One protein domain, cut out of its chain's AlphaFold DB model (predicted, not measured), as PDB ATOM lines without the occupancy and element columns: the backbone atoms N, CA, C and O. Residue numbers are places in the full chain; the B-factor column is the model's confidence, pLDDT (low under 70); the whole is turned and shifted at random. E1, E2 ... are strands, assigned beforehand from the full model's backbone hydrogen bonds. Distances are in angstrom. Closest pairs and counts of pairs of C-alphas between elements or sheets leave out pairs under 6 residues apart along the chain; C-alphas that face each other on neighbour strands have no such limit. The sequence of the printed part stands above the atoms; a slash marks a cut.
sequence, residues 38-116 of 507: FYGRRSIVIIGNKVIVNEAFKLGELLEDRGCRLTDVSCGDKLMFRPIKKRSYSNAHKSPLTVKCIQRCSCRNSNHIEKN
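What this domain is: This is residues 38 to 116 of the 507 residues of an uncharacterized protein of Dracunculus medinensis (UniProt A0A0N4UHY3). A long, strongly twisted hairpin of E4 and E5 makes the length of the domain, with the short strand E3 beside E5 to complete a three-stranded sheet; the hairpin's tip, residues 91 to 96, sticks out. A small separate hairpin, E1 and E2, stands off from this sheet, and the short E6 lies at the end away from the tip. The printed part has 79 residues with six named strands, E1 to E6 in that order, and no named helix: all strand. The larger sheet has the order E3, E5, E4, antiparallel. The whole is only just compact, close to loose, with a radius of gyration of the C-alphas of 13.8 A, and spans 45 by 24 by 22 A.

Where its parts are: E4, residues 79 to 89, is 28.7 A long, beginning at C-alpha 79 (21.024, 3.431, 54.436), and bends by 52 degrees at residue 85. E5, residues 98 to 107, measures 27.2 A. E3 is residues 62 to 66. E1, residues 42 to 47, starts at C-alpha 42 (15.198, -9.823, 45.581); E2 is residues 50 to 53. E6, residues 112 to 115, ends at C-alpha 115 (33.694, 5.255, 51.587).

How they stand to each other: E5 is the inner strand. It is antiparallel to E4 at 158 degrees, with N 87 and O 100 at 2.8 A, within hydrogen-bond range. E3 is antiparallel to E5 at 148 degrees, with N 65 and O 101 at 2.8 A. In the hairpin E1 and E2, N 45 and O 52 are 3.0 A apart. E2 and E3 are apart. E6 pairs with no named strand; its closest C-alpha to E5 is Glu 114, 6.7 A from that of Cys 107.

The domain as a whole: The C-alphas farthest apart, those of His 93 and Asn 116, are 46.1 A apart. The printed part has no cut. The link from E3 to E4 is long, 12 residues. Mean pLDDT of the printed part is 87.7; residues 38 to 41 are under 70.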
ATOM      1  N   PHE A  38       9.151  -8.667  41.585       50.84
ATOM      2  CA  PHE A  38      10.469  -9.287  41.598       50.84
ATOM      3  C   PHE A  38      11.427  -8.447  40.755       50.84
ATOM      4  O   PHE A  38      11.258  -8.333  39.543       50.84
ATOM      5  N   TYR A  39      12.428  -7.856  41.404       58.54
ATOM      6  CA  TYR A  39      13.573  -7.243  40.735       58.54
ATOM      7  C   TYR A  39      14.771  -8.169  40.973       58.54
ATOM      8  O   TYR A  39      15.438  -8.112  42.007       58.54
ATOM      9  N   GLY A  40      14.997  -9.102  40.044       63.44
ATOM     10  CA  GLY A  40      15.984 -10.173  40.212       63.44
ATOM     11  C   GLY A  40      15.644 -11.126  41.368       63.44
ATOM     12  O   GLY A  40      14.477 -11.354  41.675       63.44
ATOM     13  N   ARG A  41      16.670 -11.684  42.035       67.01
ATOM     14  CA  ARG A  41      16.500 -12.583  43.201       67.01
ATOM     15  C   ARG A  41      15.885 -11.905  44.435       67.01
ATOM     16  O   ARG A  41      15.596 -12.604  45.398       67.01
ATOM     17  N   ARG A  42      15.674 -10.585  44.420       73.84
ATOM     18  CA  ARG A  42      15.198  -9.823  45.581       73.84
ATOM     19  C   ARG A  42      13.732  -9.446  45.433       73.84
ATOM     20  O   ARG A  42      13.272  -9.031  44.369       73.84
ATOM     21  N   SER A  43      12.994  -9.567  46.531       71.97
ATOM     22  CA  SER A  43      11.557  -9.281  46.574       71.97
ATOM     23  C   SER A  43      11.291  -7.934  47.246       71.97
ATOM     24  O   SER A  43      11.598  -7.760  48.428       71.97
ATOM     25  N   ILE A  44      10.682  -6.995  46.514       79.20
ATOM     26  CA  ILE A  44      10.093  -5.775  47.084       79.20
ATOM     27  C   ILE A  44       8.577  -5.948  47.050       79.20
ATOM     28  O   ILE A  44       7.978  -6.149  45.990       79.20
ATOM     29  N   VAL A  45       7.941  -5.872  48.216       78.57
ATOM     30  CA  VAL A  45       6.489  -6.024  48.337       78.57
ATOM     31  C   VAL A  45       5.885  -4.669  48.673       78.57
ATOM     32  O   VAL A  45       6.137  -4.102  49.734       78.57
ATOM     33  N   ILE A  46       5.077  -4.135  47.761       77.17
ATOM     34  CA  ILE A  46       4.353  -2.876  47.963       77.17
ATOM     35  C   ILE A  46       2.919  -3.218  48.381       77.17
ATOM     36  O   ILE A  46       2.150  -3.751  47.584       77.17
ATOM     37  N   ILE A  47       2.558  -2.917  49.630       78.03
ATOM     38  CA  ILE A  47       1.223  -3.146  50.200       78.03
ATOM     39  C   ILE A  47       0.549  -1.792  50.443       78.03
ATOM     40  O   ILE A  47       0.791  -1.129  51.452       78.03
ATOM     41  N   GLY A  48      -0.295  -1.360  49.503       81.14
ATOM     42  CA  GLY A  48      -0.920  -0.035  49.550       81.14
ATOM     43  C   GLY A  48       0.133   1.077  49.501       81.14
ATOM     44  O   GLY A  48       0.897   1.162  48.540       81.14
ATOM     45  N   ASN A  49       0.189   1.898  50.553       77.62
ATOM     46  CA  ASN A  49       1.197   2.955  50.717       77.62
ATOM     47  C   ASN A  49       2.442   2.487  51.490       77.62
ATOM     48  O   ASN A  49       3.378   3.260  51.673       77.62
ATOM     49  N   LYS A  50       2.461   1.238  51.974       79.85
ATOM     50  CA  LYS A  50       3.578   0.675  52.734       79.85
ATOM     51  C   LYS A  50       4.480  -0.118  51.796       79.85
ATOM     52  O   LYS A  50       4.026  -1.053  51.142       79.85
ATOM     53  N   VAL A  51       5.762   0.228  51.755       84.45
ATOM     54  CA  VAL A  51       6.767  -0.545  51.020       84.45
ATOM     55  C   VAL A  51       7.542  -1.410  52.004       84.45
ATOM     56  O   VAL A  51       8.069  -0.905  52.994       84.45
ATOM     57  N   ILE A  52       7.572  -2.718  51.757       82.90
ATOM     58  CA  ILE A  52       8.322  -3.690  52.549       82.90
ATOM     59  C   ILE A  52       9.480  -4.188  51.686       82.90
ATOM     60  O   ILE A  52       9.285  -4.756  50.609       82.90
ATOM     61  N   VAL A  53      10.692  -3.942  52.171       86.18
ATOM     62  CA  VAL A  53      11.943  -4.385  51.562       86.18
ATOM     63  C   VAL A  53      12.442  -5.574  52.378       86.18
ATOM     64  O   VAL A  53      12.835  -5.402  53.529       86.18
ATOM     65  N   ASN A  54      12.369  -6.782  51.812       83.07
ATOM     66  CA  ASN A  54      12.688  -8.010  52.549       83.07
ATOM     67  C   ASN A  54      14.196  -8.279  52.650       83.07
ATOM     68  O   ASN A  54      14.634  -8.985  53.552       83.07
ATOM     69  N   GLU A  55      14.991  -7.713  51.743       87.33
ATOM     70  CA  GLU A  55      16.442  -7.883  51.709       87.33
ATOM     71  C   GLU A  55      17.144  -6.530  51.723       87.33
ATOM     72  O   GLU A  55      16.750  -5.609  51.006       87.33
ATOM     73  N   ALA A  56      18.210  -6.416  52.517       89.78
ATOM     74  CA  ALA A  56      19.037  -5.221  52.528       89.78
ATOM     75  C   ALA A  56      19.773  -5.064  51.186       89.78
ATOM     76  O   ALA A  56      20.439  -5.982  50.695       89.78
ATOM     77  N   PHE A  57      19.675  -3.870  50.621       93.97
ATOM     78  CA  PHE A  57      20.442  -3.427  49.469       93.97
ATOM     79  C   PHE A  57      21.844  -3.009  49.912       93.97
ATOM     80  O   PHE A  57      22.060  -2.560  51.043       93.97
ATOM     81  N   LYS A  58      22.818  -3.159  49.013       94.65
ATOM     82  CA  LYS A  58      24.184  -2.690  49.260       94.65
ATOM     83  C   LYS A  58      24.274  -1.188  48.992       94.65
ATOM     84  O   LYS A  58      23.555  -0.649  48.153       94.65
ATOM     85  N   LEU A  59      25.190  -0.514  49.685       95.22
ATOM     86  CA  LEU A  59      25.503   0.886  49.408       95.22
ATOM     87  C   LEU A  59      25.904   1.059  47.932       95.22
ATOM     88  O   LEU A  59      26.732   0.300  47.431       95.22
ATOM     89  N   GLY A  60      25.313   2.041  47.254       93.56
ATOM     90  CA  GLY A  60      25.521   2.312  45.830       93.56
ATOM     91  C   GLY A  60      24.633   1.507  44.876       93.56
ATOM     92  O   GLY A  60      24.595   1.822  43.690       93.56
ATOM     93  N   GLU A  61      23.892   0.507  45.362       94.84
ATOM     94  CA  GLU A  61      23.016  -0.308  44.515       94.84
ATOM     95  C   GLU A  61      21.876   0.534  43.921       94.84
ATOM     96  O   GLU A  61      21.274   1.363  44.613       94.84
ATOM     97  N   LEU A  62      21.606   0.328  42.627       93.95
ATOM     98  CA  LEU A  62      20.621   1.079  41.852       93.95
ATOM     99  C   LEU A  62      19.341   0.275  41.638       93.95
ATOM    100  O   LEU A  62      19.381  -0.939  41.449       93.95
ATOM    101  N   LEU A  63      18.206   0.970  41.606       93.73
ATOM    102  CA  LEU A  63      16.896   0.372  41.386       93.73
ATOM    103  C   LEU A  63      15.977   1.319  40.608       93.73
ATOM    104  O   LEU A  63      15.911   2.513  40.900       93.73
ATOM    105  N   GLU A  64      15.230   0.792  39.639       93.24
ATOM    106  CA  GLU A  64      14.170   1.547  38.968       93.24
ATOM    107  C   GLU A  64      12.879   1.509  39.801       93.24
ATOM    108  O   GLU A  64      12.356   0.452  40.144       93.24
ATOM    109  N   ASP A  65      12.345   2.685  40.107       93.02
ATOM    110  CA  ASP A  65      11.201   2.892  40.984       93.02
ATOM    111  C   ASP A  65      10.129   3.727  40.272       93.02
ATOM    112  O   ASP A  65      10.263   4.937  40.040       93.02
ATOM    113  N   ARG A  66       9.032   3.060  39.903       91.35
ATOM    114  CA  ARG A  66       7.882   3.701  39.258       91.35
ATOM    115  C   ARG A  66       7.088   4.499  40.291       91.35
ATOM    116  O   ARG A  66       6.509   3.950  41.224       91.35
ATOM    117  N   GLY A  67       7.009   5.805  40.074       91.87
ATOM    118  CA  GLY A  67       6.368   6.756  40.975       91.87
ATOM    119  C   GLY A  67       7.261   7.221  42.123       91.87
ATOM    120  O   GLY A  67       6.761   7.932  42.988       91.87
ATOM    121  N   CYS A  68       8.550   6.859  42.130       94.55
ATOM    122  CA  CYS A  68       9.517   7.303  43.139       94.55
ATOM    123  C   CYS A  68       9.105   6.945  44.586       94.55
ATOM    124  O   CYS A  68       9.401   7.696  45.519       94.55
ATOM    125  N   ARG A  69       8.399   5.817  44.768       93.79
ATOM    126  CA  ARG A  69       7.789   5.384  46.037       93.79
ATOM    127  C   ARG A  69       8.796   4.914  47.084       93.79
ATOM    128  O   ARG A  69       8.439   4.794  48.250       93.79
ATOM    129  N   LEU A  70      10.021   4.614  46.669       95.04
ATOM    130  CA  LEU A  70      11.111   4.191  47.539       95.04
ATOM    131  C   LEU A  70      11.918   5.357  48.088       95.04
ATOM    132  O   LEU A  70      12.757   5.126  48.947       95.04
ATOM    133  N   THR A  71      11.683   6.585  47.626       95.08
ATOM    134  CA  THR A  71      12.382   7.761  48.156       95.08
ATOM    135  C   THR A  71      12.244   7.800  49.677       95.08
ATOM    136  O   THR A  71      11.143   7.674  50.209       95.08
ATOM    137  N   ASP A  72      13.377   7.907  50.362       95.10
ATOM    138  CA  ASP A  72      13.499   7.906  51.821       95.10
ATOM    139  C   ASP A  72      13.127   6.598  52.546       95.10
ATOM    140  O   ASP A  72      13.166   6.527  53.778       95.10
ATOM    141  N   VAL A  73      12.854   5.516  51.810       94.88
ATOM    142  CA  VAL A  73      12.663   4.178  52.383       94.88
ATOM    143  C   VAL A  73      14.018   3.579  52.760       94.88
ATOM    144  O   VAL A  73      15.003   3.670  52.024       94.88
ATOM    145  N   SER A  74      14.071   2.941  53.932       95.48
ATOM    146  CA  SER A  74      15.266   2.242  54.408       95.48
ATOM    147  C   SER A  74      15.646   1.108  53.457       95.48
ATOM    148  O   SER A  74      14.857   0.193  53.245       95.48
ATOM    149  N   CYS A  75      16.870   1.143  52.938       95.52
ATOM    150  CA  CYS A  75      17.418   0.094  52.076       95.52
ATOM    151  C   CYS A  75      18.487  -0.757  52.784       95.52
ATOM    152  O   CYS A  75      18.995  -1.708  52.211       95.52
ATOM    153  N   GLY A  76      18.804  -0.451  54.046       94.61
ATOM    154  CA  GLY A  76      19.761  -1.181  54.879       94.61
ATOM    155  C   GLY A  76      20.061  -0.422  56.173       94.61
ATOM    156  O   GLY A  76      19.514   0.662  56.408       94.61
ATOM    157  N   ASP A  77      20.943  -0.961  57.014       93.30
ATOM    158  CA  ASP A  77      21.354  -0.294  58.252       93.30
ATOM    159  C   ASP A  77      22.090   1.016  57.962       93.30
ATOM    160  O   ASP A  77      23.151   1.033  57.343       93.30
ATOM    161  N   LYS A  78      21.527   2.132  58.442       94.15
ATOM    162  CA  LYS A  78      21.992   3.507  58.163       94.15
ATOM    163  C   LYS A  78      21.963   3.882  56.677       94.15
ATOM    164  O   LYS A  78      22.589   4.875  56.307       94.15
ATOM    165  N   LEU A  79      21.212   3.150  55.856       95.89
ATOM    166  CA  LEU A  79      21.024   3.431  54.436       95.89
ATOM    167  C   LEU A  79      19.573   3.835  54.141       95.89
ATOM    168  O   LEU A  79      18.642   3.466  54.864       95.89
ATOM    169  N   MET A  80      19.374   4.604  53.077       96.73
ATOM    170  CA  MET A  80      18.063   4.949  52.528       96.73
ATOM    171  C   MET A  80      18.156   5.123  51.012       96.73
ATOM    172  O   MET A  80      19.194   5.530  50.492       96.73
ATOM    173  N   PHE A  81      17.074   4.828  50.302       96.81
ATOM    174  CA  PHE A  81      16.997   5.098  48.873       96.81
ATOM    175  C   PHE A  81      16.887   6.601  48.605       96.81
ATOM    176  O   PHE A  81      16.082   7.296  49.229       96.81
ATOM    177  N   ARG A  82      17.691   7.090  47.656       96.07
ATOM    178  CA  ARG A  82      17.661   8.470  47.166       96.07
ATOM    179  C   ARG A  82      17.578   8.511  45.637       96.07
ATOM    180  O   ARG A  82      18.290   7.749  44.978       96.07
ATOM    181  N   PRO A  83      16.769   9.404  45.049       95.27
ATOM    182  CA  PRO A  83      16.630   9.488  43.603       95.27
ATOM    183  C   PRO A  83      17.868  10.154  42.995       95.27
ATOM    184  O   PRO A  83      18.173  11.301  43.305       95.27
ATOM    185  N   ILE A  84      18.558   9.456  42.093       94.41
ATOM    186  CA  ILE A  84      19.681  10.020  41.320       94.41
ATOM    187  C   ILE A  84      19.231  10.576  39.967       94.41
ATOM    188  O   ILE A  84      19.877  11.452  39.396       94.41
ATOM    189  N   LYS A  85      18.111  10.067  39.438       94.50
ATOM    190  CA  LYS A  85      17.546  10.487  38.155       94.50
ATOM    191  C   LYS A  85      16.032  10.361  38.189       94.50
ATOM    192  O   LYS A  85      15.512   9.299  38.516       94.50
ATOM    193  N   LYS A  86      15.326  11.420  37.797       95.24
ATOM    194  CA  LYS A  86      13.866  11.440  37.661       95.24
ATOM    195  C   LYS A  86      13.520  11.689  36.198       95.24
ATOM    196  O   LYS A  86      13.941  12.687  35.626       95.24
ATOM    197  N   ARG A  87      12.780  10.770  35.580       93.11
ATOM    198  CA  ARG A  87      12.250  10.914  34.220       93.11
ATOM    199  C   ARG A  87      10.731  10.983  34.296       93.11
ATOM    200  O   ARG A  87      10.102  10.101  34.878       93.11
ATOM    201  N   SER A  88      10.153  12.018  33.703       91.06
ATOM    202  CA  SER A  88       8.707  12.144  33.535       91.06
ATOM    203  C   SER A  88       8.365  11.816  32.090       91.06
ATOM    204  O   SER A  88       8.958  12.394  31.184       91.06
ATOM    205  N   TYR A  89       7.421  10.904  31.874       85.50
ATOM    206  CA  TYR A  89       6.922  10.584  30.539       85.50
ATOM    207  C   TYR A  89       5.476  11.063  30.426       85.50
ATOM    208  O   TYR A  89       4.605  10.628  31.190       85.50
ATOM    209  N   SER A  90       5.220  11.958  29.474       82.58
ATOM    210  CA  SER A  90       3.869  12.258  29.011       82.58
ATOM    211  C   SER A  90       3.498  11.246  27.936       82.58
ATOM    212  O   SER A  90       3.956  11.345  26.799       82.58
ATOM    213  N   ASN A  91       2.661  10.270  28.277       79.23
ATOM    214  CA  ASN A  91       1.989   9.495  27.242       79.23
ATOM    215  C   ASN A  91       0.969  10.423  26.572       79.23
ATOM    216  O   ASN A  91       0.123  10.994  27.258       79.23
ATOM    217  N   ALA A  92       1.048  10.565  25.244       78.94
ATOM    218  CA  ALA A  92       0.218  11.478  24.448       78.94
ATOM    219  C   ALA A  92      -1.305  11.292  24.649       78.94
ATOM    220  O   ALA A  92      -2.096  12.182  24.347       78.94
ATOM    221  N   HIS A  93      -1.732  10.169  25.231       78.92
ATOM    222  CA  HIS A  93      -3.121   9.884  25.569       78.92
ATOM    223  C   HIS A  93      -3.381   9.989  27.081       78.92
ATOM    224  O   HIS A  93      -3.232   9.003  27.801       78.92
ATOM    225  N   LYS A  94      -3.788  11.191  27.534       74.20
ATOM    226  CA  LYS A  94      -4.597  11.540  28.739       74.20
ATOM    227  C   LYS A  94      -4.320  10.850  30.091       74.20
ATOM    228  O   LYS A  94      -5.084  11.042  31.034       74.20
ATOM    229  N   SER A  95      -3.253  10.081  30.229       73.16
ATOM    230  CA  SER A  95      -2.926   9.392  31.473       73.16
ATOM    231  C   SER A  95      -2.092  10.308  32.371       73.16
ATOM    232  O   SER A  95      -1.269  11.068  31.853       73.16
ATOM    233  N   PRO A  96      -2.281  10.261  33.703       80.22
ATOM    234  CA  PRO A  96      -1.463  11.024  34.638       80.22
ATOM    235  C   PRO A  96       0.025  10.753  34.382       80.22
ATOM    236  O   PRO A  96       0.409   9.613  34.114       80.22
ATOM    237  N   LEU A  97       0.843  11.811  34.435       83.69
ATOM    238  CA  LEU A  97       2.286  11.765  34.182       83.69
ATOM    239  C   LEU A  97       2.921  10.587  34.930       83.69
ATOM    240  O   LEU A  97       2.938  10.551  36.162       83.69
ATOM    241  N   THR A  98       3.450   9.619  34.179       87.21
ATOM    242  CA  THR A  98       4.176   8.503  34.784       87.21
ATOM    243  C   THR A  98       5.594   8.962  35.081       87.21
ATOM    244  O   THR A  98       6.373   9.287  34.185       87.21
ATOM    245  N   VAL A  99       5.917   9.036  36.369       92.86
ATOM    246  CA  VAL A  99       7.259   9.374  36.837       92.86
ATOM    247  C   VAL A  99       8.022   8.077  37.067       92.86
ATOM    248  O   VAL A  99       7.536   7.182  37.755       92.86
ATOM    249  N   LYS A 100       9.225   7.965  36.511       94.09
ATOM    250  CA  LYS A 100      10.184   6.905  36.828       94.09
ATOM    251  C   LYS A 100      11.384   7.526  37.529       94.09
ATOM    252  O   LYS A 100      11.983   8.463  36.999       94.09
ATOM    253  N   CYS A 101      11.737   7.005  38.696       95.70
ATOM    254  CA  CYS A 101      12.978   7.347  39.375       95.70
ATOM    255  C   CYS A 101      13.980   6.204  39.244       95.70
ATOM    256  O   CYS A 101      13.610   5.041  39.356       95.70
ATOM    257  N   ILE A 102      15.250   6.535  39.044       93.74
ATOM    258  CA  ILE A 102      16.354   5.635  39.374       93.74
ATOM    259  C   ILE A 102      16.782   6.017  40.788       93.74
ATOM    260  O   ILE A 102      17.195   7.155  41.026       93.74
ATOM    261  N   GLN A 103      16.614   5.089  41.719       95.68
ATOM    262  CA  GLN A 103      16.965   5.225  43.127       95.68
ATOM    263  C   GLN A 103      18.336   4.587  43.364       95.68
ATOM    264  O   GLN A 103      18.624   3.535  42.798       95.68
ATOM    265  N   ARG A 104      19.164   5.195  44.212       96.19
ATOM    266  CA  ARG A 104      20.429   4.646  44.722       96.19
ATOM    267  C   ARG A 104      20.297   4.428  46.224       96.19
ATOM    268  O   ARG A 104      19.791   5.302  46.924       96.19
ATOM    269  N   CYS A 105      20.739   3.283  46.729       96.46
ATOM    270  CA  CYS A 105      20.840   3.062  48.168       96.46
ATOM    271  C   CYS A 105      22.053   3.832  48.719       96.46
ATOM    272  O   CYS A 105      23.193   3.498  48.401       96.46
ATOM    273  N   SER A 106      21.808   4.871  49.517       96.17
ATOM    274  CA  SER A 106      22.818   5.831  49.982       96.17
ATOM    275  C   SER A 106      22.801   6.007  51.498       96.17
ATOM    276  O   SER A 106      21.881   5.547  52.177       96.17
ATOM    277  N   CYS A 107      23.808   6.683  52.057       96.45
ATOM    278  CA  CYS A 107      23.838   6.963  53.493       96.45
ATOM    279  C   CYS A 107      22.607   7.753  53.949       96.45
ATOM    280  O   CYS A 107      22.240   8.775  53.369       96.45
ATOM    281  N   ARG A 108      21.976   7.287  55.032       95.53
ATOM    282  CA  ARG A 108      20.751   7.892  55.561       95.53
ATOM    283  C   ARG A 108      20.987   9.320  56.047       95.53
ATOM    284  O   ARG A 108      20.211  10.223  55.761       95.53
ATOM    285  N   ASN A 109      22.060   9.509  56.802       91.91
ATOM    286  CA  ASN A 109      22.385  10.778  57.439       91.91
ATOM    287  C   ASN A 109      23.432  11.525  56.602       91.91
ATOM    288  O   ASN A 109      24.447  10.929  56.248       91.91
ATOM    289  N   SER A 110      23.203  12.814  56.339       86.76
ATOM    290  CA  SER A 110      24.142  13.708  55.642       86.76
ATOM    291  C   SER A 110      25.509  13.803  56.326       86.76
ATOM    292  O   SER A 110      26.509  14.043  55.667       86.76
ATOM    293  N   ASN A 111      25.583  13.523  57.632       84.18
ATOM    294  CA  ASN A 111      26.841  13.485  58.382       84.18
ATOM    295  C   ASN A 111      27.678  12.215  58.126       84.18
ATOM    296  O   ASN A 111      28.682  12.003  58.810       84.18
ATOM    297  N   HIS A 112      27.244  11.321  57.233       88.83
ATOM    298  CA  HIS A 112      28.026  10.166  56.800       88.83
ATOM    299  C   HIS A 112      28.383  10.294  55.325       88.83
ATOM    300  O   HIS A 112      27.560  10.699  54.513       88.83
ATOM    301  N   ILE A 113      29.597   9.874  54.994       86.98
ATOM    302  CA  ILE A 113      30.083   9.787  53.625       86.98
ATOM    303  C   ILE A 113      30.212   8.322  53.207       86.98
ATOM    304  O   ILE A 113      30.507   7.446  54.028       86.98
ATOM    305  N   GLU A 114      29.974   8.063  51.927       90.81
ATOM    306  CA  GLU A 114      30.149   6.748  51.318       90.81
ATOM    307  C   GLU A 114      31.642   6.523  51.048       90.81
ATOM    308  O   GLU A 114      32.228   7.179  50.191       90.81
ATOM    309  N   LYS A 115      32.282   5.613  51.788       87.24
ATOM    310  CA  LYS A 115      33.694   5.255  51.587       87.24
ATOM    311  C   LYS A 115      33.858   3.745  51.703       87.24
ATOM    312  O   LYS A 115      33.422   3.141  52.682       87.24
ATOM    313  N   ASN A 116      34.478   3.130  50.695       87.71
ATOM    314  CA  ASN A 116      34.749   1.685  50.635       87.71
ATOM    315  C   ASN A 116      33.497   0.818  50.886       87.71
ATOM    316  O   ASN A 116      33.534  -0.141  51.658       87.71
TER     317      ASN A 116